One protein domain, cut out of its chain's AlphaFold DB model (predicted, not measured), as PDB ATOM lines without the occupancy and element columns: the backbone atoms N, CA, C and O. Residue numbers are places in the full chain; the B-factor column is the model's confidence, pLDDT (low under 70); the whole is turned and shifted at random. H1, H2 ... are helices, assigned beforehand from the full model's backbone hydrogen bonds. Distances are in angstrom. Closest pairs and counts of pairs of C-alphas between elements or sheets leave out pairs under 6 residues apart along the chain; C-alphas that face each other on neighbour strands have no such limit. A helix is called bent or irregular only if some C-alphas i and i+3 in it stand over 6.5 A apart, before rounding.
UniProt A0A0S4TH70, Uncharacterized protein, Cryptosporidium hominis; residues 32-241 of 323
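AT A GLANCE: This is residues 32 to 241 of the 323 residues of an uncharacterized protein of Cryptosporidium hominis (UniProt A0A0S4TH70). Picture a long bundle in which H2, H3, H6 and the bent helix H5 run lengthwise side by side, with the shorter H4 packed along the first part of H2. At the end of the bundle where H2 begins, H1 angles away from it, while the small helices H7 and H8 lie beside arm H5a. The printed part has 210 residues with eight named helices, H1 to H8 in order, and no named strand; the class is all helix. It is compact, with a radius of gyration of the C-alphas of 19.6 A and spans of 62 by 45 by 36 A.

HOW THE PARTS SIT: Start at H3, residues 88 to 124. H2, residues 47 to 82, forms a helical hairpin with it: they touch, closest at the C-alphas of Ile 73 and Leu 101, 6.5 A, at a shallow tilt of 27 degrees, opposite ways. Next look at H5, residues 149 to 185: by its hydrogen bonds it was assigned as one helix, but it is bent, with C-alphas 169 and 172 6.9 A apart, giving arms H5a, residues 149 to 169, and H5b, residues 172 to 185, at a steep tilt of 42 degrees. H3 touches H5b with residues 90 to 104 alone, closest at the C-alphas of Ser 97 and Ala 177, 4.6 A. H5a also touches H3, closest at the C-alphas of Phe 119 and Leu 155, 7.1 A. H6, residues 189 to 212, makes a helical hairpin with H5b, the closest C-alphas being Leu 175 and Ile 195, 5.6 A. H4, residues 134 to 147, touches H2, closest at the C-alphas of Thr 56 and Tyr 138, 6.3 A. H1, residues 32 to 42, touches H2 at a steep tilt of 58 degrees, closest at the C-alphas of Phe 42 and Ser 50, 4.8 A. H7, residues 215 to 222, is close to H5a but not clearly touching, about perpendicular at 89 degrees, with the C-alphas of Thr 161 and Thr 218 closest, 6.8 A. H8, residues 232 to 235, only just touches H5a, with 3 pairs of C-alphas within 8 A, the closest being Met 154 and Thr 233, 5.6 A. Every O i to N i+4 pair is within hydrogen-bond range in H1, H2, H5b, H6 and H7, against 32 of 33 in H3, 9 of 10 in H4 and 15 of 17 in H5a; H8 is too short for such a pair.

IN THESE COORDINATES: Find C-alpha 88 at (56.494, 72.583, 108.945); from there H3 runs 54.2 A to C-alpha 124 at (26.185, 84.389, 65.592). H2 measures 52.3 A, H6 33.7 A and H5a 30.5 A. H8 ends at C-alpha 235, (23.258, 97.418, 78.426).

THE WHOLE: The C-alphas farthest apart, Thr 86 and Asp 230, are 63.9 A apart. The printed part has no cut and no long link. Mean pLDDT of the printed part is 72.9, and 92 residues are under 70, among them 118 to 155 and 209 to 241.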
ATOM      1  N   LEU A  32      51.422  83.556  60.762       47.88
ATOM      2  CA  LEU A  32      52.526  84.517  60.784       47.88
ATOM      3  C   LEU A  32      52.250  85.773  59.933       47.88
ATOM      4  O   LEU A  32      52.513  86.886  60.390       47.88
ATOM      5  N   GLY A  33      51.656  85.618  58.744       53.12
ATOM      6  CA  GLY A  33      51.238  86.738  57.890       53.12
ATOM      7  C   GLY A  33      50.174  87.614  58.557       53.12
ATOM      8  O   GLY A  33      50.231  88.843  58.480       53.12
ATOM      9  N   TYR A  34      49.268  86.998  59.322       58.47
ATOM     10  CA  TYR A  34      48.281  87.719  60.124       58.47
ATOM     11  C   TYR A  34      48.920  88.502  61.285       58.47
ATOM     12  O   TYR A  34      48.597  89.676  61.465       58.47
ATOM     13  N   ILE A  35      49.884  87.924  62.016       58.25
ATOM     14  CA  ILE A  35      50.616  88.616  63.099       58.25
ATOM     15  C   ILE A  35      51.392  89.833  62.579       58.25
ATOM     16  O   ILE A  35      51.307  90.915  63.164       58.25
ATOM     17  N   CYS A  36      52.086  89.711  61.446       54.44
ATOM     18  CA  CYS A  36      52.748  90.858  60.819       54.44
ATOM     19  C   CYS A  36      51.741  91.918  60.337       54.44
ATOM     20  O   CYS A  36      51.989  93.116  60.489       54.44
ATOM     21  N   SER A  37      50.578  91.500  59.823       59.50
ATOM     22  CA  SER A  37      49.510  92.427  59.422       59.50
ATOM     23  C   SER A  37      48.889  93.178  60.607       59.50
ATOM     24  O   SER A  37      48.530  94.343  60.461       59.50
ATOM     25  N   LEU A  38      48.814  92.560  61.794       61.03
ATOM     26  CA  LEU A  38      48.335  93.192  63.030       61.03
ATOM     27  C   LEU A  38      49.248  94.359  63.437       61.03
ATOM     28  O   LEU A  38      48.783  95.481  63.632       61.03
ATOM     29  N   ILE A  39      50.563  94.127  63.460       58.09
ATOM     30  CA  ILE A  39      51.565  95.159  63.785       58.09
ATOM     31  C   ILE A  39      51.522  96.307  62.762       58.09
ATOM     32  O   ILE A  39      51.576  97.479  63.136       58.09
ATOM     33  N   TYR A  40      51.372  95.985  61.474       55.47
ATOM     34  CA  TYR A  40      51.262  96.984  60.408       55.47
ATOM     35  C   TYR A  40      49.965  97.808  60.500       55.47
ATOM     36  O   TYR A  40      49.987  99.032  60.368       55.47
ATOM     37  N   ASN A  41      48.833  97.161  60.794       59.41
ATOM     38  CA  ASN A  41      47.526  97.813  60.922       59.41
ATOM     39  C   ASN A  41      47.412  98.712  62.160       59.41
ATOM     40  O   ASN A  41      46.604  99.638  62.151       59.41
ATOM     41  N   PHE A  42      48.242  98.504  63.185       55.69
ATOM     42  CA  PHE A  42      48.334  99.401  64.341       55.69
ATOM     43  C   PHE A  42      48.801 100.814  63.955       55.69
ATOM     44  O   PHE A  42      48.422 101.793  64.596       55.69
ATOM     45  N   ARG A  43      49.616 100.913  62.896       54.75
ATOM     46  CA  ARG A  43      50.215 102.156  62.390       54.75
ATOM     47  C   ARG A  43      49.387 102.814  61.278       54.75
ATOM     48  O   ARG A  43      49.705 103.919  60.852       54.75
ATOM     49  N   ASN A  44      48.348 102.137  60.795       55.53
ATOM     50  CA  ASN A  44      47.523 102.600  59.686       55.53
ATOM     51  C   ASN A  44      46.320 103.415  60.206       55.53
ATOM     52  O   ASN A  44      45.722 103.052  61.216       55.53
ATOM     53  N   ASN A  45      45.918 104.483  59.507       56.31
ATOM     54  CA  ASN A  45      44.887 105.440  59.968       56.31
ATOM     55  C   ASN A  45      43.448 104.875  60.040       56.31
ATOM     56  O   ASN A  45      42.509 105.597  60.375       56.31
ATOM     57  N   ASN A  46      43.248 103.589  59.744       69.06
ATOM     58  CA  ASN A  46      41.943 102.940  59.829       69.06
ATOM     59  C   ASN A  46      41.618 102.567  61.281       69.06
ATOM     60  O   ASN A  46      42.103 101.564  61.809       69.06
ATOM     61  N   THR A  47      40.736 103.349  61.905       70.25
ATOM     62  CA  THR A  47      40.306 103.196  63.306       70.25
ATOM     63  C   THR A  47      39.758 101.800  63.622       70.25
ATOM     64  O   THR A  47      40.069 101.243  64.674       70.25
ATOM     65  N   ILE A  48      38.999 101.199  62.700       68.50
ATOM     66  CA  ILE A  48      38.409  99.858  62.859       68.50
ATOM     67  C   ILE A  48      39.490  98.768  62.834       68.50
ATOM     68  O   ILE A  48      39.542  97.936  63.740       68.50
ATOM     69  N   ARG A  49      40.409  98.803  61.859       69.12
ATOM     70  CA  ARG A  49      41.508  97.824  61.757       69.12
ATOM     71  C   ARG A  49      42.494  97.930  62.917       69.12
ATOM     72  O   ARG A  49      42.955  96.911  63.429       69.12
ATOM     73  N   SER A  50      42.775  99.150  63.378       71.25
ATOM     74  CA  SER A  50      43.589  99.376  64.576       71.25
ATOM     75  C   SER A  50      42.928  98.758  65.819       71.25
ATOM     76  O   SER A  50      43.578  98.026  66.570       71.25
ATOM     77  N   LYS A  51      41.608  98.925  65.989       71.62
ATOM     78  CA  LYS A  51      40.841  98.303  67.086       71.62
ATOM     79  C   LYS A  51      40.792  96.780  67.011       71.62
ATOM     80  O   LYS A  51      41.002  96.123  68.031       71.62
ATOM     81  N   GLN A  52      40.578  96.207  65.826       72.25
ATOM     82  CA  GLN A  52      40.651  94.754  65.626       72.25
ATOM     83  C   GLN A  52      42.017  94.225  66.067       72.25
ATOM     84  O   GLN A  52      42.101  93.208  66.761       72.25
ATOM     85  N   SER A  53      43.087  94.949  65.722       71.12
ATOM     86  CA  SER A  53      44.434  94.559  66.111       71.12
ATOM     87  C   SER A  53      44.675  94.641  67.613       71.12
ATOM     88  O   SER A  53      45.270  93.730  68.187       71.12
ATOM     89  N   GLN A  54      44.205  95.705  68.260       75.38
ATOM     90  CA  GLN A  54      44.321  95.875  69.708       75.38
ATOM     91  C   GLN A  54      43.607  94.762  70.475       75.38
ATOM     92  O   GLN A  54      44.188  94.175  71.387       75.38
ATOM     93  N   LEU A  55      42.371  94.444  70.088       74.06
ATOM     94  CA  LEU A  55      41.581  93.384  70.717       74.06
ATOM     95  C   LEU A  55      42.212  92.007  70.503       74.06
ATOM     96  O   LEU A  55      42.273  91.208  71.433       74.06
ATOM     97  N   THR A  56      42.747  91.760  69.308       73.94
ATOM     98  CA  THR A  56      43.444  90.509  68.987       73.94
ATOM     99  C   THR A  56      44.705  90.328  69.835       73.94
ATOM    100  O   THR A  56      44.900  89.268  70.426       73.94
ATOM    101  N   LEU A  57      45.544  91.363  69.950       76.38
ATOM    102  CA  LEU A  57      46.751  91.318  70.785       76.38
ATOM    103  C   LEU A  57      46.414  91.125  72.266       76.38
ATOM    104  O   LEU A  57      47.076  90.351  72.955       76.38
ATOM    105  N   TRP A  58      45.362  91.787  72.744       76.38
ATOM    106  CA  TRP A  58      44.896  91.632  74.119       76.38
ATOM    107  C   TRP A  58      44.466  90.198  74.425       76.38
ATOM    108  O   TRP A  58      44.783  89.649  75.480       76.38
ATOM    109  N   GLU A  59      43.766  89.575  73.483       76.94
ATOM    110  CA  GLU A  59      43.312  88.197  73.591       76.94
ATOM    111  C   GLU A  59      44.482  87.198  73.594       76.94
ATOM    112  O   GLU A  59      44.493  86.270  74.402       76.94
ATOM    113  N   ILE A  60      45.498  87.410  72.746       78.44
ATOM    114  CA  ILE A  60      46.747  86.621  72.752       78.44
ATOM    115  C   ILE A  60      47.454  86.744  74.106       78.44
ATOM    116  O   ILE A  60      47.832  85.740  74.708       78.44
ATOM    117  N   MET A  61      47.603  87.970  74.607       80.69
ATOM    118  CA  MET A  61      48.274  88.235  75.878       80.69
ATOM    119  C   MET A  61      47.574  87.535  77.052       80.69
ATOM    120  O   MET A  61      48.244  86.949  77.900       80.69
ATOM    121  N   LYS A  62      46.235  87.523  77.075       79.31
ATOM    122  CA  LYS A  62      45.447  86.806  78.093       79.31
ATOM    123  C   LYS A  62      45.670  85.296  78.071       79.31
ATOM    124  O   LYS A  62      45.758  84.673  79.124       79.31
ATOM    125  N   GLN A  63      45.781  84.698  76.891       82.38
ATOM    126  CA  GLN A  63      46.053  83.265  76.777       82.38
ATOM    127  C   GLN A  63      47.478  82.919  77.196       82.38
ATOM    128  O   GLN A  63      47.681  81.933  77.901       82.38
ATOM    129  N   PHE A  64      48.451  83.748  76.812       84.06
ATOM    130  CA  PHE A  64      49.821  83.602  77.290       84.06
ATOM    131  C   PHE A  64      49.878  83.677  78.818       84.06
ATOM    132  O   PHE A  64      50.513  82.836  79.447       84.06
ATOM    133  N   TYR A  65      49.151  84.623  79.418       83.44
ATOM    134  CA  TYR A  65      49.034  84.745  80.868       83.44
ATOM    135  C   TYR A  65      48.438  83.489  81.518       83.44
ATOM    136  O   TYR A  65      49.016  82.965  82.464       83.44
ATOM    137  N   LEU A  66      47.357  82.937  80.959       86.69
ATOM    138  CA  LEU A  66      46.730  81.709  81.459       86.69
ATOM    139  C   LEU A  66      47.689  80.507  81.399       86.69
ATOM    140  O   LEU A  66      47.824  79.767  82.371       86.69
ATOM    141  N   ILE A  67      48.410  80.342  80.288       88.88
ATOM    142  CA  ILE A  67      49.426  79.288  80.131       88.88
ATOM    143  C   ILE A  67      50.575  79.485  81.131       88.88
ATOM    144  O   ILE A  67      51.018  78.535  81.775       88.88
ATOM    145  N   ASN A  68      51.046  80.720  81.292       89.50
ATOM    146  CA  ASN A  68      52.124  81.065  82.213       89.50
ATOM    147  C   ASN A  68      51.735  80.811  83.684       89.50
ATOM    148  O   ASN A  68      52.533  80.271  84.453       89.50
ATOM    149  N   ASN A  69      50.490  81.127  84.057       89.88
ATOM    150  CA  ASN A  69      49.921  80.832  85.373       89.88
ATOM    151  C   ASN A  69      49.838  79.320  85.621       89.88
ATOM    152  O   ASN A  69      50.212  78.856  86.697       89.88
ATOM    153  N   LEU A  70      49.439  78.534  84.615       92.75
ATOM    154  CA  LEU A  70      49.444  77.073  84.711       92.75
ATOM    155  C   LEU A  70      50.857  76.530  84.978       92.75
ATOM    156  O   LEU A  70      51.046  75.732  85.897       92.75
ATOM    157  N   PHE A  71      51.861  76.984  84.223       93.06
ATOM    158  CA  PHE A  71      53.253  76.588  84.460       93.06
ATOM    159  C   PHE A  71      53.738  76.983  85.855       93.06
ATOM    160  O   PHE A  71      54.449  76.204  86.495       93.06
ATOM    161  N   PHE A  72      53.318  78.148  86.356       92.50
ATOM    162  CA  PHE A  72      53.653  78.570  87.709       92.50
ATOM    163  C   PHE A  72      53.096  77.610  88.761       92.50
ATOM    164  O   PHE A  72      53.831  77.164  89.640       92.50
ATOM    165  N   ILE A  73      51.818  77.248  88.644       93.81
ATOM    166  CA  ILE A  73      51.139  76.337  89.570       93.81
ATOM    167  C   ILE A  73      51.799  74.961  89.557       93.81
ATOM    168  O   ILE A  73      52.088  74.409  90.618       93.81
ATOM    169  N   LEU A  74      52.100  74.424  88.370       94.19
ATOM    170  CA  LEU A  74      52.801  73.144  88.237       94.19
ATOM    171  C   LEU A  74      54.195  73.193  88.867       94.19
ATOM    172  O   LEU A  74      54.615  72.233  89.516       94.19
ATOM    173  N   LYS A  75      54.906  74.315  88.715       92.06
ATOM    174  CA  LYS A  75      56.197  74.523  89.369       92.06
ATOM    175  C   LYS A  75      56.050  74.532  90.890       92.06
ATOM    176  O   LYS A  75      56.791  73.817  91.557       92.06
ATOM    177  N   VAL A  76      55.115  75.317  91.430       91.56
ATOM    178  CA  VAL A  76      54.852  75.387  92.876       91.56
ATOM    179  C   VAL A  76      54.523  73.994  93.410       91.56
ATOM    180  O   VAL A  76      55.172  73.545  94.351       91.56
ATOM    181  N   LEU A  77      53.622  73.262  92.753       92.88
ATOM    182  CA  LEU A  77      53.262  71.895  93.125       92.88
ATOM    183  C   LEU A  77      54.474  70.956  93.131       92.88
ATOM    184  O   LEU A  77      54.693  70.229  94.099       92.88
ATOM    185  N   LYS A  78      55.303  71.000  92.079       91.38
ATOM    186  CA  LYS A  78      56.540  70.214  92.007       91.38
ATOM    187  C   LYS A  78      57.481  70.548  93.165       91.38
ATOM    188  O   LYS A  78      58.053  69.636  93.758       91.38
ATOM    189  N   THR A  79      57.634  71.829  93.496       89.31
ATOM    190  CA  THR A  79      58.465  72.269  94.622       89.31
ATOM    191  C   THR A  79      57.919  71.746  95.947       89.31
ATOM    192  O   THR A  79      58.702  71.248  96.746       89.31
ATOM    193  N   LEU A  80      56.601  71.780  96.167       88.94
ATOM    194  CA  LEU A  80      55.978  71.263  97.391       88.94
ATOM    195  C   LEU A  80      56.158  69.752  97.550       88.94
ATOM    196  O   LEU A  80      56.470  69.293  98.643       88.94
ATOM    197  N   ILE A  81      56.004  68.989  96.465       88.25
ATOM    198  CA  ILE A  81      56.155  67.526  96.482       88.25
ATOM    199  C   ILE A  81      57.626  67.123  96.652       88.25
ATOM    200  O   ILE A  81      57.931  66.172  97.365       88.25
ATOM    201  N   SER A  82      58.551  67.830  95.996       84.44
ATOM    202  CA  SER A  82      59.981  67.496  96.015       84.44
ATOM    203  C   SER A  82      60.711  67.991  97.267       84.44
ATOM    204  O   SER A  82      61.821  67.538  97.549       84.44
ATOM    205  N   SER A  83      60.149  68.964  97.979       74.12
ATOM    206  CA  SER A  83      60.799  69.619  99.107       74.12
ATOM    207  C   SER A  83      60.551  68.855 100.409       74.12
ATOM    208  O   SER A  83      59.559  69.095 101.090       74.12
ATOM    209  N   ASN A  84      61.521  68.042 100.838       62.97
ATOM    210  CA  ASN A  84      61.620  67.557 102.224       62.97
ATOM    211  C   ASN A  84      62.159  68.671 103.144       62.97
ATOM    212  O   ASN A  84      63.247  68.570 103.713       62.97
ATOM    213  N   LYS A  85      61.436  69.790 103.246       61.81
ATOM    214  CA  LYS A  85      61.824  70.870 104.162       61.81
ATOM    215  C   LYS A  85      61.560  70.444 105.602       61.81
ATOM    216  O   LYS A  85      60.489  69.955 105.931       61.81
ATOM    217  N   THR A  86      62.538  70.695 106.466       56.44
ATOM    218  CA  THR A  86      62.497  70.374 107.900       56.44
ATOM    219  C   THR A  86      61.539  71.266 108.696       56.44
ATOM    220  O   THR A  86      61.156  70.901 109.805       56.44
ATOM    221  N   HIS A  87      61.125  72.419 108.154       74.75
ATOM    222  CA  HIS A  87      60.267  73.376 108.854       74.75
ATOM    223  C   HIS A  87      58.814  73.330 108.358       74.75
ATOM    224  O   HIS A  87      58.491  73.816 107.271       74.75
ATOM    225  N   ARG A  88      57.930  72.791 109.207       81.56
ATOM    226  CA  ARG A  88      56.494  72.583 108.945       81.56
ATOM    227  C   ARG A  88      55.771  73.845 108.457       81.56
ATOM    228  O   ARG A  88      55.053  73.783 107.467       81.56
ATOM    229  N   LEU A  89      56.060  75.010 109.049       84.94
ATOM    230  CA  LEU A  89      55.434  76.285 108.659       84.94
ATOM    231  C   LEU A  89      55.670  76.643 107.181       84.94
ATOM    232  O   LEU A  89      54.781  77.173 106.525       84.94
ATOM    233  N   SER A  90      56.865  76.370 106.647       85.62
ATOM    234  CA  SER A  90      57.180  76.677 105.246       85.62
ATOM    235  C   SER A  90      56.416  75.758 104.296       85.62
ATOM    236  O   SER A  90      56.027  76.175 103.206       85.62
ATOM    237  N   GLN A  91      56.193  74.508 104.702       87.94
ATOM    238  CA  GLN A  91      55.400  73.549 103.941       87.94
ATOM    239  C   GLN A  91      53.922  73.945 103.935       87.94
ATOM    240  O   GLN A  91      53.325  74.037 102.863       87.94
ATOM    241  N   ASP A  92      53.378  74.280 105.104       90.44
ATOM    242  CA  ASP A  92      51.994  74.719 105.278       90.44
ATOM    243  C   ASP A  92      51.694  75.991 104.464       90.44
ATOM    244  O   ASP A  92      50.757  76.024 103.667       90.44
ATOM    245  N   MET A  93      52.551  77.014 104.561       91.25
ATOM    246  CA  MET A  93      52.398  78.256 103.786       91.25
ATOM    247  C   MET A  93      52.586  78.040 102.282       91.25
ATOM    248  O   MET A  93      51.978  78.730 101.466       91.25
ATOM    249  N   GLY A  94      53.389  77.047 101.900       91.19
ATOM    250  CA  GLY A  94      53.511  76.615 100.515       91.19
ATOM    251  C   GLY A  94      52.205  76.039  99.958       91.19
ATOM    252  O   GLY A  94      51.799  76.406  98.854       91.19
ATOM    253  N   TRP A  95      51.515  75.197 100.736       92.81
ATOM    254  CA  TRP A  95      50.190  74.680 100.380       92.81
ATOM    255  C   TRP A  95      49.136  75.782 100.304       92.81
ATOM    256  O   TRP A  95      48.354  75.794  99.356       92.81
ATOM    257  N   VAL A  96      49.159  76.745 101.230       94.19
ATOM    258  CA  VAL A  96      48.290  77.935 101.175       94.19
ATOM    259  C   VAL A  96      48.501  78.702  99.867       94.19
ATOM    260  O   VAL A  96      47.541  78.943  99.136       94.19
ATOM    261  N   SER A  97      49.753  79.019  99.515       93.94
ATOM    262  CA  SER A  97      50.077  79.662  98.235       93.94
ATOM    263  C   SER A  97      49.568  78.863  97.037       93.94
ATOM    264  O   SER A  97      49.010  79.447  96.113       93.94
ATOM    265  N   PHE A  98      49.739  77.539  97.042       95.12
ATOM    266  CA  PHE A  98      49.260  76.679  95.962       95.12
ATOM    267  C   PHE A  98      47.736  76.730  95.806       95.12
ATOM    268  O   PHE A  98      47.260  76.913  94.688       95.12
ATOM    269  N   MET A  99      46.979  76.620  96.901       95.31
ATOM    270  CA  MET A  99      45.512  76.675  96.857       95.31
ATOM    271  C   MET A  99      45.021  78.033  96.351       95.31
ATOM    272  O   MET A  99      44.161  78.084  95.474       95.31
ATOM    273  N   CYS A 100      45.621  79.133  96.816       94.56
ATOM    274  CA  CYS A 100      45.294  80.466  96.315       94.56
ATOM    275  C   CYS A 100      45.602  80.615  94.816       94.56
ATOM    276  O   CYS A 100      44.759  81.120  94.079       94.56
ATOM    277  N   LEU A 101      46.764  80.144  94.338       94.69
ATOM    278  CA  LEU A 101      47.122  80.201  92.913       94.69
ATOM    279  C   LEU A 101      46.218  79.317  92.042       94.69
ATOM    280  O   LEU A 101      45.891  79.669  90.910       94.69
ATOM    281  N   LEU A 102      45.795  78.162  92.555       95.44
ATOM    282  CA  LEU A 102      44.844  77.305  91.857       95.44
ATOM    283  C   LEU A 102      43.485  78.004  91.712       95.44
ATOM    284  O   LEU A 102      42.888  77.985  90.636       95.44
ATOM    285  N   SER A 103      43.025  78.669  92.770       94.75
ATOM    286  CA  SER A 103      41.774  79.430  92.774       94.75
ATOM    287  C   SER A 103      41.819  80.647  91.854       94.75
ATOM    288  O   SER A 103      40.845  80.894  91.134       94.75
ATOM    289  N   THR A 104      42.948  81.366  91.792       93.38
ATOM    290  CA  THR A 104      43.126  82.453  90.816       93.38
ATOM    291  C   THR A 104      43.073  81.912  89.392       93.38
ATOM    292  O   THR A 104      42.336  82.456  88.580       93.38
ATOM    293  N   PHE A 105      43.733  80.789  89.098       93.00
ATOM    294  CA  PHE A 105      43.704  80.174  87.767       93.00
ATOM    295  C   PHE A 105      42.311  79.689  87.341       93.00
ATOM    296  O   PHE A 105      41.889  79.909  86.202       93.00
ATOM    297  N   MET A 106      41.559  79.068  88.254       92.56
ATOM    298  CA  MET A 106      40.164  78.694  87.994       92.56
ATOM    299  C   MET A 106      39.291  79.935  87.747       92.56
ATOM    300  O   MET A 106      38.431  79.918  86.862       92.56
ATOM    301  N   THR A 107      39.559  81.029  88.467       91.94
ATOM    302  CA  THR A 107      38.915  82.333  88.252       91.94
ATOM    303  C   THR A 107      39.222  82.881  86.852       91.94
ATOM    304  O   THR A 107      38.289  83.273  86.146       91.94
ATOM    305  N   SER A 108      40.475  82.820  86.382       89.44
ATOM    306  CA  SER A 108      40.853  83.250  85.024       89.44
ATOM    307  C   SER A 108      40.153  82.430  83.942       89.44
ATOM    308  O   SER A 108      39.653  82.994  82.966       89.44
ATOM    309  N   ILE A 109      40.091  81.101  84.104       88.62
ATOM    310  CA  ILE A 109      39.396  80.212  83.158       88.62
ATOM    311  C   ILE A 109      37.916  80.581  83.085       88.62
ATOM    312  O   ILE A 109      37.367  80.741  81.993       88.62
ATOM    313  N   LEU A 110      37.258  80.741  84.232       87.50
ATOM    314  CA  LEU A 110      35.836  81.049  84.261       87.50
ATOM    315  C   LEU A 110      35.542  82.433  83.665       87.50
ATOM    316  O   LEU A 110      34.562  82.602  82.934       87.50
ATOM    317  N   ALA A 111      36.414  83.412  83.913       84.75
ATOM    318  CA  ALA A 111      36.312  84.747  83.329       84.75
ATOM    319  C   ALA A 111      36.492  84.712  81.810       84.75
ATOM    320  O   ALA A 111      35.745  85.360  81.069       84.75
ATOM    321  N   TYR A 112      37.446  83.908  81.337       81.25
ATOM    322  CA  TYR A 112      37.656  83.668  79.919       81.25
ATOM    323  C   TYR A 112      36.405  83.078  79.266       81.25
ATOM    324  O   TYR A 112      35.919  83.625  78.275       81.25
ATOM    325  N   LEU A 113      35.848  82.014  79.850       79.62
ATOM    326  CA  LEU A 113      34.653  81.338  79.348       79.62
ATOM    327  C   LEU A 113      33.431  82.251  79.328       79.62
ATOM    328  O   LEU A 113      32.725  82.296  78.325       79.62
ATOM    329  N   THR A 114      33.207  83.009  80.400       78.06
ATOM    330  CA  THR A 114      32.053  83.910  80.520       78.06
ATOM    331  C   THR A 114      32.104  85.009  79.464       78.06
ATOM    332  O   THR A 114      31.125  85.252  78.760       78.06
ATOM    333  N   ARG A 115      33.270  85.637  79.280       75.31
ATOM    334  CA  ARG A 115      33.452  86.665  78.250       75.31
ATOM    335  C   ARG A 115      33.321  86.089  76.840       75.31
ATOM    336  O   ARG A 115      32.665  86.701  76.001       75.31
ATOM    337  N   SER A 116      33.912  84.922  76.581       70.94
ATOM    338  CA  SER A 116      33.771  84.232  75.295       70.94
ATOM    339  C   SER A 116      32.309  83.892  75.013       70.94
ATOM    340  O   SER A 116      31.834  84.120  73.907       70.94
ATOM    341  N   PHE A 117      31.562  83.424  76.012       72.38
ATOM    342  CA  PHE A 117      30.131  83.155  75.889       72.38
ATOM    343  C   PHE A 117      29.331  84.414  75.522       72.38
ATOM    344  O   PHE A 117      28.572  84.384  74.554       72.38
ATOM    345  N   ILE A 118      29.554  85.532  76.228       69.38
ATOM    346  CA  ILE A 118      28.914  86.827  75.929       69.38
ATOM    347  C   ILE A 118      29.224  87.264  74.492       69.38
ATOM    348  O   ILE A 118      28.333  87.672  73.752       69.38
ATOM    349  N   PHE A 119      30.483  87.125  74.075       65.12
ATOM    350  CA  PHE A 119      30.924  87.470  72.727       65.12
ATOM    351  C   PHE A 119      30.244  86.618  71.645       65.12
ATOM    352  O   PHE A 119      29.734  87.155  70.661       65.12
ATOM    353  N   TYR A 120      30.203  85.296  71.826       61.38
ATOM    354  CA  TYR A 120      29.638  84.374  70.838       61.38
ATOM    355  C   TYR A 120      28.125  84.481  70.707       61.38
ATOM    356  O   TYR A 120      27.619  84.390  69.587       61.38
ATOM    357  N   HIS A 121      27.416  84.697  71.817       62.28
ATOM    358  CA  HIS A 121      25.968  84.880  71.784       62.28
ATOM    359  C   HIS A 121      25.581  86.053  70.871       62.28
ATOM    360  O   HIS A 121      24.623  85.944  70.116       62.28
ATOM    361  N   ARG A 122      26.387  87.124  70.847       57.75
ATOM    362  CA  ARG A 122      26.100  88.331  70.064       57.75
ATOM    363  C   ARG A 122      26.434  88.237  68.576       57.75
ATOM    364  O   ARG A 122      25.775  88.883  67.770       57.75
ATOM    365  N   ILE A 123      27.482  87.501  68.207       54.56
ATOM    366  CA  ILE A 123      27.978  87.491  66.819       54.56
ATOM    367  C   ILE A 123      27.166  86.570  65.923       54.56
ATOM    368  O   ILE A 123      27.019  86.848  64.738       54.56
ATOM    369  N   ALA A 124      26.692  85.446  66.453       49.78
ATOM    370  CA  ALA A 124      26.185  84.389  65.592       49.78
ATOM    371  C   ALA A 124      24.716  84.027  65.821       49.78
ATOM    372  O   ALA A 124      24.211  83.236  65.023       49.78
ATOM    373  N   ASP A 125      24.069  84.473  66.913       51.50
ATOM    374  CA  ASP A 125      22.789  83.918  67.419       51.50
ATOM    375  C   ASP A 125      22.758  82.367  67.442       51.50
ATOM    376  O   ASP A 125      21.730  81.708  67.592       51.50
ATOM    377  N   LYS A 126      23.932  81.749  67.294       49.81
ATOM    378  CA  LYS A 126      24.173  80.327  67.134       49.81
ATOM    379  C   LYS A 126      25.174  79.965  68.200       49.81
ATOM    380  O   LYS A 126      26.301  80.462  68.208       49.81
ATOM    381  N   TYR A 127      24.763  79.056  69.071       47.12
ATOM    382  CA  TYR A 127      25.630  78.369  70.017       47.12
ATOM    383  C   TYR A 127      26.690  77.573  69.241       47.12
ATOM    384  O   TYR A 127      26.537  76.384  68.975       47.12
ATOM    385  N   THR A 128      27.760  78.227  68.787       50.50
ATOM    386  CA  THR A 128      28.864  77.515  68.147       50.50
ATOM    387  C   THR A 128      29.714  76.859  69.227       50.50
ATOM    388  O   THR A 128      30.349  77.552  70.016       50.50
ATOM    389  N   ASN A 129      29.766  75.523  69.216       50.19
ATOM    390  CA  ASN A 129      30.491  74.635  70.147       50.19
ATOM    391  C   ASN A 129      32.027  74.828  70.210       50.19
ATOM    392  O   ASN A 129      32.744  73.964  70.706       50.19
ATOM    393  N   LYS A 130      32.574  75.934  69.697       54.38
ATOM    394  CA  LYS A 130      34.018  76.205  69.619       54.38
ATOM    395  C   LYS A 130      34.450  77.289  70.611       54.38
ATOM    396  O   LYS A 130      35.239  78.159  70.260       54.38
ATOM    397  N   LEU A 131      33.960  77.210  71.854       50.59
ATOM    398  CA  LEU A 131      34.257  78.165  72.936       50.59
ATOM    399  C   LEU A 131      35.750  78.246  73.322       50.59
ATOM    400  O   LEU A 131      36.144  79.172  74.024       50.59
ATOM    401  N   PHE A 132      36.568  77.285  72.883       50.59
ATOM    402  CA  PHE A 132      37.930  77.076  73.382       50.59
ATOM    403  C   PHE A 132      39.046  77.282  72.349       50.59
ATOM    404  O   PHE A 132      40.199  76.987  72.650       50.59
ATOM    405  N   SER A 133      38.747  77.746  71.130       59.78
ATOM    406  CA  SER A 133      39.787  77.913  70.106       59.78
ATOM    407  C   SER A 133      40.225  79.378  69.984       59.78
ATOM    408  O   SER A 133      39.457  80.186  69.454       59.78
ATOM    409  N   PRO A 134      41.474  79.715  70.374       57.62
ATOM    410  CA  PRO A 134      42.074  81.031  70.151       57.62
ATOM    411  C   PRO A 134      41.901  81.514  68.717       57.62
ATOM    412  O   PRO A 134      41.415  82.611  68.459       57.62
ATOM    413  N   PHE A 135      42.228  80.627  67.778       61.03
ATOM    414  CA  PHE A 135      42.153  80.870  66.346       61.03
ATOM    415  C   PHE A 135      40.738  81.195  65.891       61.03
ATOM    416  O   PHE A 135      40.552  82.068  65.047       61.03
ATOM    417  N   TYR A 136      39.731  80.560  66.489       63.78
ATOM    418  CA  TYR A 136      38.344  80.860  66.175       63.78
ATOM    419  C   TYR A 136      37.926  82.238  66.697       63.78
ATOM    420  O   TYR A 136      37.277  82.976  65.961       63.78
ATOM    421  N   VAL A 137      38.345  82.634  67.905       62.56
ATOM    422  CA  VAL A 137      38.120  83.999  68.422       62.56
ATOM    423  C   VAL A 137      38.774  85.034  67.496       62.56
ATOM    424  O   VAL A 137      38.133  86.017  67.136       62.56
ATOM    425  N   TYR A 138      39.998  84.784  67.019       65.44
ATOM    426  CA  TYR A 138      40.704  85.688  66.099       65.44
ATOM    427  C   TYR A 138      40.023  85.817  64.738       65.44
ATOM    428  O   TYR A 138      39.819  86.930  64.250       65.44
ATOM    429  N   CYS A 139      39.626  84.694  64.136       63.81
ATOM    430  CA  CYS A 139      38.876  84.706  62.883       63.81
ATOM    431  C   CYS A 139      37.546  85.450  63.032       63.81
ATOM    432  O   CYS A 139      37.122  86.123  62.095       63.81
ATOM    433  N   GLN A 140      36.906  85.357  64.200       65.94
ATOM    434  CA  GLN A 140      35.655  86.057  64.467       65.94
ATOM    435  C   GLN A 140      35.860  87.556  64.689       65.94
ATOM    436  O   GLN A 140      35.132  88.338  64.097       65.94
ATOM    437  N   ILE A 141      36.890  87.991  65.422       66.12
ATOM    438  CA  ILE A 141      37.225  89.425  65.556       66.12
ATOM    439  C   ILE A 141      37.504  90.058  64.180       66.12
ATOM    440  O   ILE A 141      37.071  91.184  63.911       66.12
ATOM    441  N   ARG A 142      38.187  89.324  63.290       65.81
ATOM    442  CA  ARG A 142      38.437  89.761  61.910       65.81
ATOM    443  C   ARG A 142      37.128  89.928  61.131       65.81
ATOM    444  O   ARG A 142      36.874  91.017  60.638       65.81
ATOM    445  N   LYS A 143      36.276  88.897  61.089       64.56
ATOM    446  CA  LYS A 143      34.977  88.951  60.386       64.56
ATOM    447  C   LYS A 143      34.058  90.046  60.929       64.56
ATOM    448  O   LYS A 143      33.480  90.808  60.168       64.56
ATOM    449  N   VAL A 144      33.983  90.176  62.251       63.38
ATOM    450  CA  VAL A 144      33.082  91.119  62.925       63.38
ATOM    451  C   VAL A 144      33.459  92.568  62.669       63.38
ATOM    452  O   VAL A 144      32.569  93.393  62.520       63.38
ATOM    453  N   GLY A 145      34.744  92.920  62.594       59.69
ATOM    454  CA  GLY A 145      35.085  94.310  62.270       59.69
ATOM    455  C   GLY A 145      34.828  94.688  60.805       59.69
ATOM    456  O   GLY A 145      34.733  95.880  60.529       59.69
ATOM    457  N   ASP A 146      34.651  93.711  59.908       62.28
ATOM    458  CA  ASP A 146      34.238  93.949  58.519       62.28
ATOM    459  C   ASP A 146      32.698  93.961  58.370       62.28
ATOM    460  O   ASP A 146      32.162  94.756  57.601       62.28
ATOM    461  N   GLU A 147      31.977  93.120  59.126       65.00
ATOM    462  CA  GLU A 147      30.514  92.947  59.025       65.00
ATOM    463  C   GLU A 147      29.709  93.837  60.000       65.00
ATOM    464  O   GLU A 147      28.643  94.338  59.647       65.00
ATOM    465  N   MET A 148      30.201  94.045  61.230       64.12
ATOM    466  CA  MET A 148      29.510  94.737  62.332       64.12
ATOM    467  C   MET A 148      30.491  95.499  63.256       64.12
ATOM    468  O   MET A 148      30.777  95.062  64.381       64.12
ATOM    469  N   PRO A 149      30.987  96.683  62.853       64.19
ATOM    470  CA  PRO A 149      31.993  97.424  63.618       64.19
ATOM    471  C   PRO A 149      31.517  97.856  65.016       64.19
ATOM    472  O   PRO A 149      32.333  97.971  65.925       64.19
ATOM    473  N   GLU A 150      30.212  98.040  65.236       63.03
ATOM    474  CA  GLU A 150      29.637  98.398  66.544       63.03
ATOM    475  C   GLU A 150      29.886  97.332  67.625       63.03
ATOM    476  O   GLU A 150      30.186  97.664  68.777       63.03
ATOM    477  N   ALA A 151      29.846  96.048  67.253       62.94
ATOM    478  CA  ALA A 151      30.116  94.938  68.168       62.94
ATOM    479  C   ALA A 151      31.577  94.937  68.656       62.94
ATOM    480  O   ALA A 151      31.870  94.498  69.769       62.94
ATOM    481  N   LEU A 152      32.493  95.502  67.863       64.94
ATOM    482  CA  LEU A 152      33.906  95.643  68.205       64.94
ATOM    483  C   LEU A 152      34.121  96.657  69.343       64.94
ATOM    484  O   LEU A 152      34.882  96.402  70.277       64.94
ATOM    485  N   PHE A 153      33.418  97.793  69.300       66.88
ATOM    486  CA  PHE A 153      33.459  98.801  70.368       66.88
ATOM    487  C   PHE A 153      32.806  98.293  71.654       66.88
ATOM    488  O   PHE A 153      33.271  98.601  72.750       66.88
ATOM    489  N   MET A 154      31.749  97.491  71.537       65.00
ATOM    490  CA  MET A 154      31.130  96.842  72.688       65.00
ATOM    491  C   MET A 154      32.078  95.824  73.338       65.00
ATOM    492  O   MET A 154      32.245  95.840  74.559       65.00
ATOM    493  N   LEU A 155      32.755  94.991  72.536       66.88
ATOM    494  CA  LEU A 155      33.750  94.031  73.023       66.88
ATOM    495  C   LEU A 155      34.848  94.723  73.828       66.88
ATOM    496  O   LEU A 155      35.243  94.243  74.888       66.88
ATOM    497  N   GLU A 156      35.329  95.858  73.326       71.00
ATOM    498  CA  GLU A 156      36.326  96.674  74.004       71.00
ATOM    499  C   GLU A 156      35.841  97.096  75.395       71.00
ATOM    500  O   GLU A 156      36.551  96.884  76.377       71.00
ATOM    501  N   ARG A 157      34.609  97.602  75.510       69.81
ATOM    502  CA  ARG A 157      34.023  98.017  76.796       69.81
ATOM    503  C   ARG A 157      33.849  96.862  77.773       69.81
ATOM    504  O   ARG A 157      34.267  96.980  78.920       69.81
ATOM    505  N   VAL A 158      33.292  95.737  77.321       70.50
ATOM    506  CA  VAL A 158      33.158  94.525  78.145       70.50
ATOM    507  C   VAL A 158      34.534  94.080  78.633       70.50
ATOM    508  O   VAL A 158      34.734  93.809  79.814       70.50
ATOM    509  N   ASN A 159      35.522  94.067  77.744       73.88
ATOM    510  CA  ASN A 159      36.882  93.687  78.082       73.88
ATOM    511  C   ASN A 159      37.502  94.614  79.144       73.88
ATOM    512  O   ASN A 159      38.200  94.119  80.029       73.88
ATOM    513  N   TRP A 160      37.214  95.917  79.112       72.75
ATOM    514  CA  TRP A 160      37.630  96.863  80.150       72.75
ATOM    515  C   TRP A 160      36.980  96.576  81.504       72.75
ATOM    516  O   TRP A 160      37.698  96.422  82.492       72.75
ATOM    517  N   THR A 161      35.651  96.444  81.541       71.31
ATOM    518  CA  THR A 161      34.897  96.138  82.767       71.31
ATOM    519  C   THR A 161      35.408  94.856  83.421       71.31
ATOM    520  O   THR A 161      35.723  94.842  84.610       71.31
ATOM    521  N   TYR A 162      35.578  93.792  82.630       74.81
ATOM    522  CA  TYR A 162      36.124  92.529  83.124       74.81
ATOM    523  C   TYR A 162      37.570  92.675  83.593       74.81
ATOM    524  O   TYR A 162      37.911  92.134  84.633       74.81
ATOM    525  N   THR A 163      38.422  93.419  82.884       77.88
ATOM    526  CA  THR A 163      39.825  93.604  83.304       77.88
ATOM    527  C   THR A 163      39.914  94.265  84.685       77.88
ATOM    528  O   THR A 163      40.703  93.822  85.511       77.88
ATOM    529  N   LEU A 164      39.064  95.257  84.974       77.19
ATOM    530  CA  LEU A 164      39.037  95.915  86.286       77.19
ATOM    531  C   LEU A 164      38.639  94.936  87.396       77.19
ATOM    532  O   LEU A 164      39.284  94.879  88.439       77.19
ATOM    533  N   ILE A 165      37.600  94.139  87.155       81.00
ATOM    534  CA  ILE A 165      37.127  93.138  88.117       81.00
ATOM    535  C   ILE A 165      38.190  92.054  88.343       81.00
ATOM    536  O   ILE A 165      38.446  91.673  89.483       81.00
ATOM    537  N   MET A 166      38.862  91.602  87.281       84.19
ATOM    538  CA  MET A 166      39.912  90.586  87.377       84.19
ATOM    539  C   MET A 166      41.163  91.084  88.110       84.19
ATOM    540  O   MET A 166      41.807  90.285  88.781       84.19
ATOM    541  N   HIS A 167      41.467  92.387  88.111       84.88
ATOM    542  CA  HIS A 167      42.535  92.903  88.979       84.88
ATOM    543  C   HIS A 167      42.272  92.606  90.459       84.88
ATOM    544  O   HIS A 167      43.194  92.261  91.195       84.88
ATOM    545  N   ILE A 168      41.011  92.704  90.887       84.62
ATOM    546  CA  ILE A 168      40.610  92.447  92.275       84.62
ATOM    547  C   ILE A 168      40.525  90.944  92.550       84.62
ATOM    548  O   ILE A 168      40.976  90.491  93.598       84.62
ATOM    549  N   LEU A 169      39.941  90.176  91.628       87.19
ATOM    550  CA  LEU A 169      39.629  88.758  91.849       87.19
ATOM    551  C   LEU A 169      40.778  87.795  91.522       87.19
ATOM    552  O   LEU A 169      40.772  86.665  92.003       87.19
ATOM    553  N   GLU A 170      41.737  88.211  90.698       88.75
ATOM    554  CA  GLU A 170      42.825  87.360  90.213       88.75
ATOM    555  C   GLU A 170      44.195  87.982  90.484       88.75
ATOM    556  O   GLU A 170      44.990  87.379  91.203       88.75
ATOM    557  N   ASP A 171      44.474  89.181  89.964       86.06
ATOM    558  CA  ASP A 171      45.852  89.691  89.950       86.06
ATOM    559  C   ASP A 171      46.362  90.066  91.351       86.06
ATOM    560  O   ASP A 171      47.491  89.725  91.710       86.06
ATOM    561  N   ILE A 172      45.540  90.721  92.183       87.94
ATOM    562  CA  ILE A 172      45.902  91.032  93.576       87.94
ATOM    563  C   ILE A 172      46.098  89.744  94.398       87.94
ATOM    564  O   ILE A 172      47.159  89.598  95.019       87.94
ATOM    565  N   PRO A 173      45.159  88.778  94.405       90.12
ATOM    566  CA  PRO A 173      45.378  87.526  95.119       90.12
ATOM    567  C   PRO A 173      46.560  86.707  94.580       90.12
ATOM    568  O   PRO A 173      47.269  86.072  95.362       90.12
ATOM    569  N   GLN A 174      46.834  86.752  93.275       91.25
ATOM    570  CA  GLN A 174      47.999  86.098  92.677       91.25
ATOM    571  C   GLN A 174      49.314  86.744  93.132       91.25
ATOM    572  O   GLN A 174      50.262  86.031  93.478       91.25
ATOM    573  N   LEU A 175      49.379  88.077  93.182       92.06
ATOM    574  CA  LEU A 175      50.512  88.809  93.754       92.06
ATOM    575  C   LEU A 175      50.743  88.422  95.214       92.06
ATOM    576  O   LEU A 175      51.876  88.164  95.621       92.06
ATOM    577  N   PHE A 176      49.667  88.327  95.989       90.81
ATOM    578  CA  PHE A 176      49.737  87.913  97.382       90.81
ATOM    579  C   PHE A 176      50.266  86.479  97.530       90.81
ATOM    580  O   PHE A 176      51.251  86.247  98.233       90.81
ATOM    581  N   ALA A 177      49.682  85.521  96.808       92.62
ATOM    582  CA  ALA A 177      50.056  84.111  96.888       92.62
ATOM    583  C   ALA A 177      51.496  83.848  96.414       92.62
ATOM    584  O   ALA A 177      52.226  83.077  97.043       92.62
ATOM    585  N   SER A 178      51.926  84.521  95.341       92.31
ATOM    586  CA  SER A 178      53.306  84.453  94.838       92.31
ATOM    587  C   SER A 178      54.313  85.094  95.799       92.31
ATOM    588  O   SER A 178      55.402  84.548  95.982       92.31
ATOM    589  N   SER A 179      53.938  86.183  96.478       92.81
ATOM    590  CA  SER A 179      54.771  86.830  97.504       92.81
ATOM    591  C   SER A 179      54.945  85.958  98.748       92.81
ATOM    592  O   SER A 179      56.059  85.854  99.267       92.81
ATOM    593  N   ILE A 180      53.881  85.280  99.201       91.25
ATOM    594  CA  ILE A 180      53.972  84.283 100.282       91.25
ATOM    595  C   ILE A 180      54.942  83.173  99.874       91.25
ATOM    596  O   ILE A 180      55.875  82.863 100.616       91.25
ATOM    597  N   PHE A 181      54.778  82.624  98.669       91.19
ATOM    598  CA  PHE A 181      55.626  81.537  98.192       91.19
ATOM    599  C   PHE A 181      57.103  81.948  98.153       91.19
ATOM    600  O   PHE A 181      57.953  81.244  98.700       91.19
ATOM    601  N   LEU A 182      57.411  83.122  97.591       91.88
ATOM    602  CA  LEU A 182      58.775  83.645  97.542       91.88
ATOM    603  C   LEU A 182      59.359  83.882  98.946       91.88
ATOM    604  O   LEU A 182      60.524  83.561  99.172       91.88
ATOM    605  N   SER A 183      58.557  84.379  99.893       90.38
ATOM    606  CA  SER A 183      59.004  84.671 101.265       90.38
ATOM    607  C   SER A 183      59.408  83.414 102.042       90.38
ATOM    608  O   SER A 183      60.398  83.434 102.769       90.38
ATOM    609  N   TYR A 184      58.676  82.305 101.880       87.62
ATOM    610  CA  TYR A 184      58.946  81.053 102.606       87.62
ATOM    611  C   TYR A 184      59.867  80.082 101.860       87.62
ATOM    612  O   TYR A 184      60.494  79.215 102.487       87.62
ATOM    613  N   TYR A 185      59.945  80.182 100.528       83.94
ATOM    614  CA  TYR A 185      60.802  79.309  99.727       83.94
ATOM    615  C   TYR A 185      62.144  79.914  99.358       83.94
ATOM    616  O   TYR A 185      63.107  79.150  99.293       83.94
ATOM    617  N   GLY A 186      62.226  81.243  99.262       79.69
ATOM    618  CA  GLY A 186      63.439  81.970  98.918       79.69
ATOM    619  C   GLY A 186      63.947  81.654  97.510       79.69
ATOM    620  O   GLY A 186      63.664  80.606  96.936       79.69
ATOM    621  N   ASN A 187      64.729  82.579  96.952       76.56
ATOM    622  CA  ASN A 187      65.561  82.355  95.765       76.56
ATOM    623  C   ASN A 187      64.833  81.765  94.530       76.56
ATOM    624  O   ASN A 187      65.431  81.037  93.737       76.56
ATOM    625  N   ASP A 188      63.541  82.066  94.355       84.62
ATOM    626  CA  ASP A 188      62.762  81.624  93.200       84.62
ATOM    627  C   ASP A 188      62.627  82.756  92.167       84.62
ATOM    628  O   ASP A 188      61.761  83.629  92.268       84.62
ATOM    629  N   PHE A 189      63.473  82.702  91.132       86.62
ATOM    630  CA  PHE A 189      63.451  83.655  90.015       86.62
ATOM    631  C   PHE A 189      62.105  83.692  89.278       86.62
ATOM    632  O   PHE A 189      61.673  84.746  88.822       86.62
ATOM    633  N   TYR A 190      61.419  82.554  89.170       86.88
ATOM    634  CA  TYR A 190      60.138  82.486  88.474       86.88
ATOM    635  C   TYR A 190      59.041  83.164  89.297       86.88
ATOM    636  O   TYR A 190      58.260  83.928  88.745       86.88
ATOM    637  N   ALA A 191      59.005  82.955  90.616       87.44
ATOM    638  CA  ALA A 191      58.071  83.666  91.491       87.44
ATOM    639  C   ALA A 191      58.313  85.185  91.446       87.44
ATOM    640  O   ALA A 191      57.364  85.955  91.317       87.44
ATOM    641  N   PHE A 192      59.580  85.615  91.452       90.38
ATOM    642  CA  PHE A 192      59.944  87.022  91.266       90.38
ATOM    643  C   PHE A 192      59.484  87.579  89.907       90.38
ATOM    644  O   PHE A 192      58.928  88.679  89.834       90.38
ATOM    645  N   PHE A 193      59.665  86.805  88.833       89.00
ATOM    646  CA  PHE A 193      59.176  87.155  87.501       89.00
ATOM    647  C   PHE A 193      57.650  87.307  87.478       89.00
ATOM    648  O   PHE A 193      57.158  88.310  86.966       89.00
ATOM    649  N   MET A 194      56.902  86.381  88.087       88.44
ATOM    650  CA  MET A 194      55.437  86.451  88.169       88.44
ATOM    651  C   MET A 194      54.957  87.696  88.919       88.44
ATOM    652  O   MET A 194      54.044  88.374  88.450       88.44
ATOM    653  N   ILE A 195      55.593  88.026  90.048       89.25
ATOM    654  CA  ILE A 195      55.274  89.227  90.834       89.25
ATOM    655  C   ILE A 195      55.512  90.486  89.998       89.25
ATOM    656  O   ILE A 195      54.644  91.356  89.901       89.25
ATOM    657  N   THR A 196      56.676  90.570  89.352       89.44
ATOM    658  CA  THR A 196      57.052  91.730  88.535       89.44
ATOM    659  C   THR A 196      56.125  91.882  87.331       89.44
ATOM    660  O   THR A 196      55.643  92.981  87.055       89.44
ATOM    661  N   TRP A 197      55.822  90.778  86.642       85.31
ATOM    662  CA  TRP A 197      54.918  90.760  85.495       85.31
ATOM    663  C   TRP A 197      53.513  91.219  85.883       85.31
ATOM    664  O   TRP A 197      52.989  92.152  85.280       85.31
ATOM    665  N   SER A 198      52.928  90.620  86.923       84.38
ATOM    666  CA  SER A 198      51.590  90.978  87.401       84.38
ATOM    667  C   SER A 198      51.529  92.438  87.864       84.38
ATOM    668  O   SER A 198      50.579  93.148  87.544       84.38
ATOM    669  N   SER A 199      52.573  92.934  88.535       86.75
ATOM    670  CA  SER A 199      52.655  94.343  88.951       86.75
ATOM    671  C   SER A 199      52.710  95.292  87.750       86.75
ATOM    672  O   SER A 199      51.974  96.276  87.700       86.75
ATOM    673  N   CYS A 200      53.541  94.983  86.750       85.56
ATOM    674  CA  CYS A 200      53.632  95.762  85.516       85.56
ATOM    675  C   CYS A 200      52.297  95.771  84.760       85.56
ATOM    676  O   CYS A 200      51.845  96.823  84.300       85.56
ATOM    677  N   MET A 201      51.624  94.620  84.686       80.88
ATOM    678  CA  MET A 201      50.310  94.506  84.064       80.88
ATOM    679  C   MET A 201      49.280  95.386  84.768       80.88
ATOM    680  O   MET A 201      48.671  96.200  84.085       80.88
ATOM    681  N   ILE A 202      49.157  95.321  86.098       82.38
ATOM    682  CA  ILE A 202      48.233  96.178  86.867       82.38
ATOM    683  C   ILE A 202      48.525  97.666  86.635       82.38
ATOM    684  O   ILE A 202      47.602  98.458  86.448       82.38
ATOM    685  N   ILE A 203      49.797  98.075  86.638       83.94
ATOM    686  CA  ILE A 203      50.172  99.483  86.446       83.94
ATOM    687  C   ILE A 203      49.815  99.943  85.029       83.94
ATOM    688  O   ILE A 203      49.156 100.969  84.850       83.94
ATOM    689  N   THR A 204      50.218  99.181  84.013       80.81
ATOM    690  CA  THR A 204      49.996  99.545  82.605       80.81
ATOM    691  C   THR A 204      48.515  99.558  82.241       80.81
ATOM    692  O   THR A 204      48.061 100.486  81.567       80.81
ATOM    693  N   THR A 205      47.731  98.587  82.715       76.19
ATOM    694  CA  THR A 205      46.277  98.551  82.513       76.19
ATOM    695  C   THR A 205      45.581  99.694  83.244       76.19
ATOM    696  O   THR A 205      44.720 100.333  82.642       76.19
ATOM    697  N   SER A 206      45.975 100.005  84.483       76.19
ATOM    698  CA  SER A 206      45.381 101.086  85.280       76.19
ATOM    699  C   SER A 206      45.651 102.458  84.669       76.19
ATOM    700  O   SER A 206      44.731 103.264  84.529       76.19
ATOM    701  N   ILE A 207      46.887 102.712  84.221       77.50
ATOM    702  CA  ILE A 207      47.240 103.941  83.494       77.50
ATOM    703  C   ILE A 207      46.425 104.034  82.202       77.50
ATOM    704  O   ILE A 207      45.834 105.073  81.907       77.50
ATOM    705  N   ARG A 208      46.340 102.939  81.436       73.75
ATOM    706  CA  ARG A 208      45.582 102.917  80.180       73.75
ATOM    707  C   ARG A 208      44.087 103.151  80.416       73.75
ATOM    708  O   ARG A 208      43.491 103.909  79.652       73.75
ATOM    709  N   MET A 209      43.504 102.569  81.467       68.56
ATOM    710  CA  MET A 209      42.123 102.834  81.889       68.56
ATOM    711  C   MET A 209      41.928 104.305  82.245       68.56
ATOM    712  O   MET A 209      40.972 104.904  81.769       68.56
ATOM    713  N   GLY A 210      42.839 104.894  83.026       65.75
ATOM    714  CA  GLY A 210      42.751 106.293  83.452       65.75
ATOM    715  C   GLY A 210      42.881 107.304  82.308       65.75
ATOM    716  O   GLY A 210      42.206 108.327  82.327       65.75
ATOM    717  N   ILE A 211      43.714 107.016  81.301       68.00
ATOM    718  CA  ILE A 211      43.933 107.908  80.148       68.00
ATOM    719  C   ILE A 211      42.844 107.740  79.083       68.00
ATOM    720  O   ILE A 211      42.390 108.719  78.496       68.00
ATOM    721  N   SER A 212      42.455 106.499  78.783       61.59
ATOM    722  CA  SER A 212      41.645 106.193  77.594       61.59
ATOM    723  C   SER A 212      40.145 106.130  77.875       61.59
ATOM    724  O   SER A 212      39.359 106.071  76.930       61.59
ATOM    725  N   TYR A 213      39.730 106.084  79.145       59.94
ATOM    726  CA  TYR A 213      38.344 105.810  79.498       59.94
ATOM    727  C   TYR A 213      37.904 106.570  80.762       59.94
ATOM    728  O   TYR A 213      38.656 106.638  81.733       59.94
ATOM    729  N   PRO A 214      36.680 107.129  80.818       63.12
ATOM    730  CA  PRO A 214      36.180 107.746  82.040       63.12
ATOM    731  C   PRO A 214      35.931 106.657  83.088       63.12
ATOM    732  O   PRO A 214      34.891 106.001  83.085       63.12
ATOM    733  N   LEU A 215      36.887 106.474  83.998       58.94
ATOM    734  CA  LEU A 215      36.853 105.479  85.076       58.94
ATOM    735  C   LEU A 215      35.564 105.598  85.914       58.94
ATOM    736  O   LEU A 215      34.934 104.597  86.245       58.94
ATOM    737  N   ILE A 216      35.098 106.832  86.136       60.22
ATOM    738  CA  ILE A 216      33.818 107.155  86.788       60.22
ATOM    739  C   ILE A 216      32.616 106.630  85.987       60.22
ATOM    740  O   ILE A 216      31.668 106.120  86.574       60.22
ATOM    741  N   GLY A 217      32.662 106.711  84.654       58.75
ATOM    742  CA  GLY A 217      31.626 106.175  83.769       58.75
ATOM    743  C   GLY A 217      31.604 104.644  83.737       58.75
ATOM    744  O   GLY A 217      30.539 104.043  83.692       58.75
ATOM    745  N   THR A 218      32.761 103.983  83.812       58.88
ATOM    746  CA  THR A 218      32.820 102.512  83.894       58.88
ATOM    747  C   THR A 218      32.357 102.006  85.255       58.88
ATOM    748  O   THR A 218      31.600 101.043  85.326       58.88
ATOM    749  N   LEU A 219      32.754 102.674  86.341       57.72
ATOM    750  CA  LEU A 219      32.262 102.360  87.684       57.72
ATOM    751  C   LEU A 219      30.756 102.597  87.793       57.72
ATOM    752  O   LEU A 219      30.053 101.762  88.358       57.72
ATOM    753  N   SER A 220      30.229 103.680  87.216       59.34
ATOM    754  CA  SER A 220      28.784 103.919  87.220       59.34
ATOM    755  C   SER A 220      28.021 102.854  86.432       59.34
ATOM    756  O   SER A 220      26.923 102.499  86.842       59.34
ATOM    757  N   LEU A 221      28.609 102.267  85.383       58.56
ATOM    758  CA  LEU A 221      28.055 101.104  84.675       58.56
ATOM    759  C   LEU A 221      28.139  99.806  85.507       58.56
ATOM    760  O   LEU A 221      27.225  98.986  85.450       58.56
ATOM    761  N   ILE A 222      29.192  99.625  86.310       58.47
ATOM    762  CA  ILE A 222      29.355  98.482  87.234       58.47
ATOM    763  C   ILE A 222      28.372  98.546  88.414       58.47
ATOM    764  O   ILE A 222      27.940  97.511  88.918       58.47
ATOM    765  N   PHE A 223      28.007  99.749  88.853       53.06
ATOM    766  CA  PHE A 223      27.100  99.970  89.982       53.06
ATOM    767  C   PHE A 223      25.716 100.481  89.560       53.06
ATOM    768  O   PHE A 223      24.900 100.837  90.414       53.06
ATOM    769  N   SER A 224      25.419 100.519  88.255       52.06
ATOM    770  CA  SER A 224      24.124 100.998  87.778       52.06
ATOM    771  C   SER A 224      23.023 100.027  88.187       52.06
ATOM    772  O   SER A 224      23.011  98.862  87.798       52.06
ATOM    773  N   ARG A 225      22.038 100.536  88.930       47.84
ATOM    774  CA  ARG A 225      20.838  99.781  89.321       47.84
ATOM    775  C   ARG A 225      19.889  99.530  88.145       47.84
ATOM    776  O   ARG A 225      19.049  98.636  88.228       47.84
ATOM    777  N   LYS A 226      19.969 100.342  87.086       48.31
ATOM    778  CA  LYS A 226      19.101 100.228  85.912       48.31
ATOM    779  C   LYS A 226      19.922  99.848  84.678       48.31
ATOM    780  O   LYS A 226      20.960 100.477  84.449       48.31
ATOM    781  N   PRO A 227      19.456  98.873  83.878       47.59
ATOM    782  CA  PRO A 227      20.007  98.655  82.551       47.59
ATOM    783  C   PRO A 227      19.917  99.974  81.767       47.59
ATOM    784  O   PRO A 227      18.852 100.597  81.785       47.59
ATOM    785  N   PRO A 228      20.993 100.460  81.132       47.56
ATOM    786  CA  PRO A 228      20.909 101.605  80.236       47.56
ATOM    787  C   PRO A 228      20.054 101.205  79.026       47.56
ATOM    788  O   PRO A 228      20.518 100.546  78.100       47.56
ATOM    789  N   VAL A 229      18.769 101.563  79.086       45.94
ATOM    790  CA  VAL A 229      17.731 101.169  78.116       45.94
ATOM    791  C   VAL A 229      17.974 101.815  76.745       45.94
ATOM    792  O   VAL A 229      17.653 101.224  75.720       45.94
ATOM    793  N   ASP A 230      18.626 102.979  76.727       37.78
ATOM    794  CA  ASP A 230      18.767 103.826  75.536       37.78
ATOM    795  C   ASP A 230      19.934 103.424  74.617       37.78
ATOM    796  O   ASP A 230      20.160 104.037  73.576       37.78
ATOM    797  N   SER A 231      20.712 102.400  74.984       44.31
ATOM    798  CA  SER A 231      21.815 101.909  74.149       44.31
ATOM    799  C   SER A 231      22.063 100.414  74.373       44.31
ATOM    800  O   SER A 231      22.619 100.026  75.406       44.31
ATOM    801  N   PRO A 232      21.730  99.555  73.389       48.41
ATOM    802  CA  PRO A 232      21.990  98.113  73.455       48.41
ATOM    803  C   PRO A 232      23.455  97.795  73.797       48.41
ATOM    804  O   PRO A 232      23.746  96.852  74.522       48.41
ATOM    805  N   THR A 233      24.378  98.648  73.342       42.28
ATOM    806  CA  THR A 233      25.823  98.542  73.576       42.28
ATOM    807  C   THR A 233      26.275  98.899  74.997       42.28
ATOM    808  O   THR A 233      27.308  98.390  75.431       42.28
ATOM    809  N   LEU A 234      25.558  99.753  75.746       42.69
ATOM    810  CA  LEU A 234      25.851  99.969  77.173       42.69
ATOM    811  C   LEU A 234      25.198  98.894  78.046       42.69
ATOM    812  O   LEU A 234      25.742  98.577  79.099       42.69
ATOM    813  N   ASN A 235      24.059  98.344  77.622       48.34
ATOM    814  CA  ASN A 235      23.258  97.418  78.426       48.34
ATOM    815  C   ASN A 235      23.933  96.053  78.650       48.34
ATOM    816  O   ASN A 235      23.632  95.326  79.595       48.34
ATOM    817  N   GLU A 236      24.878  95.718  77.774       49.56
ATOM    818  CA  GLU A 236      25.653  94.479  77.812       49.56
ATOM    819  C   GLU A 236      27.073  94.691  78.390       49.56
ATOM    820  O   GLU A 236      27.752  93.728  78.744       49.56
ATOM    821  N   ALA A 237      27.518  95.950  78.528       44.22
ATOM    822  CA  ALA A 237      28.785  96.333  79.168       44.22
ATOM    823  C   ALA A 237      28.654  96.567  80.686       44.22
ATOM    824  O   ALA A 237      29.661  96.736  81.382       44.22
ATOM    825  N   THR A 238      27.421  96.586  81.188       50.94
ATOM    826  CA  THR A 238      27.073  96.703  82.601       50.94
ATOM    827  C   THR A 238      27.059  95.328  83.268       50.94
ATOM    828  O   THR A 238      26.703  94.301  82.686       50.94
ATOM    829  N   THR A 239      27.393  95.302  84.552       50.06
ATOM    830  CA  THR A 239      27.268  94.133  85.450       50.06
ATOM    831  C   THR A 239      25.823  93.648  85.633       50.06
ATOM    832  O   THR A 239      25.579  92.657  86.315       50.06
ATOM    833  N   THR A 240      24.856  94.324  85.005       48.81
ATOM    834  CA  THR A 240      23.426  94.006  85.007       48.81
ATOM    835  C   THR A 240      23.037  92.918  84.003       48.81
ATOM    836  O   THR A 240      21.850  92.625  83.859       48.81
ATOM    837  N   THR A 241      23.993  92.317  83.287       62.25
ATOM    838  CA  THR A 241      23.709  91.123  82.478       62.25
ATOM    839  C   THR A 241      23.363  89.946  83.386       62.25
ATOM    840  O   THR A 241      23.985  89.737  84.424       62.25
TER     841      THR A 241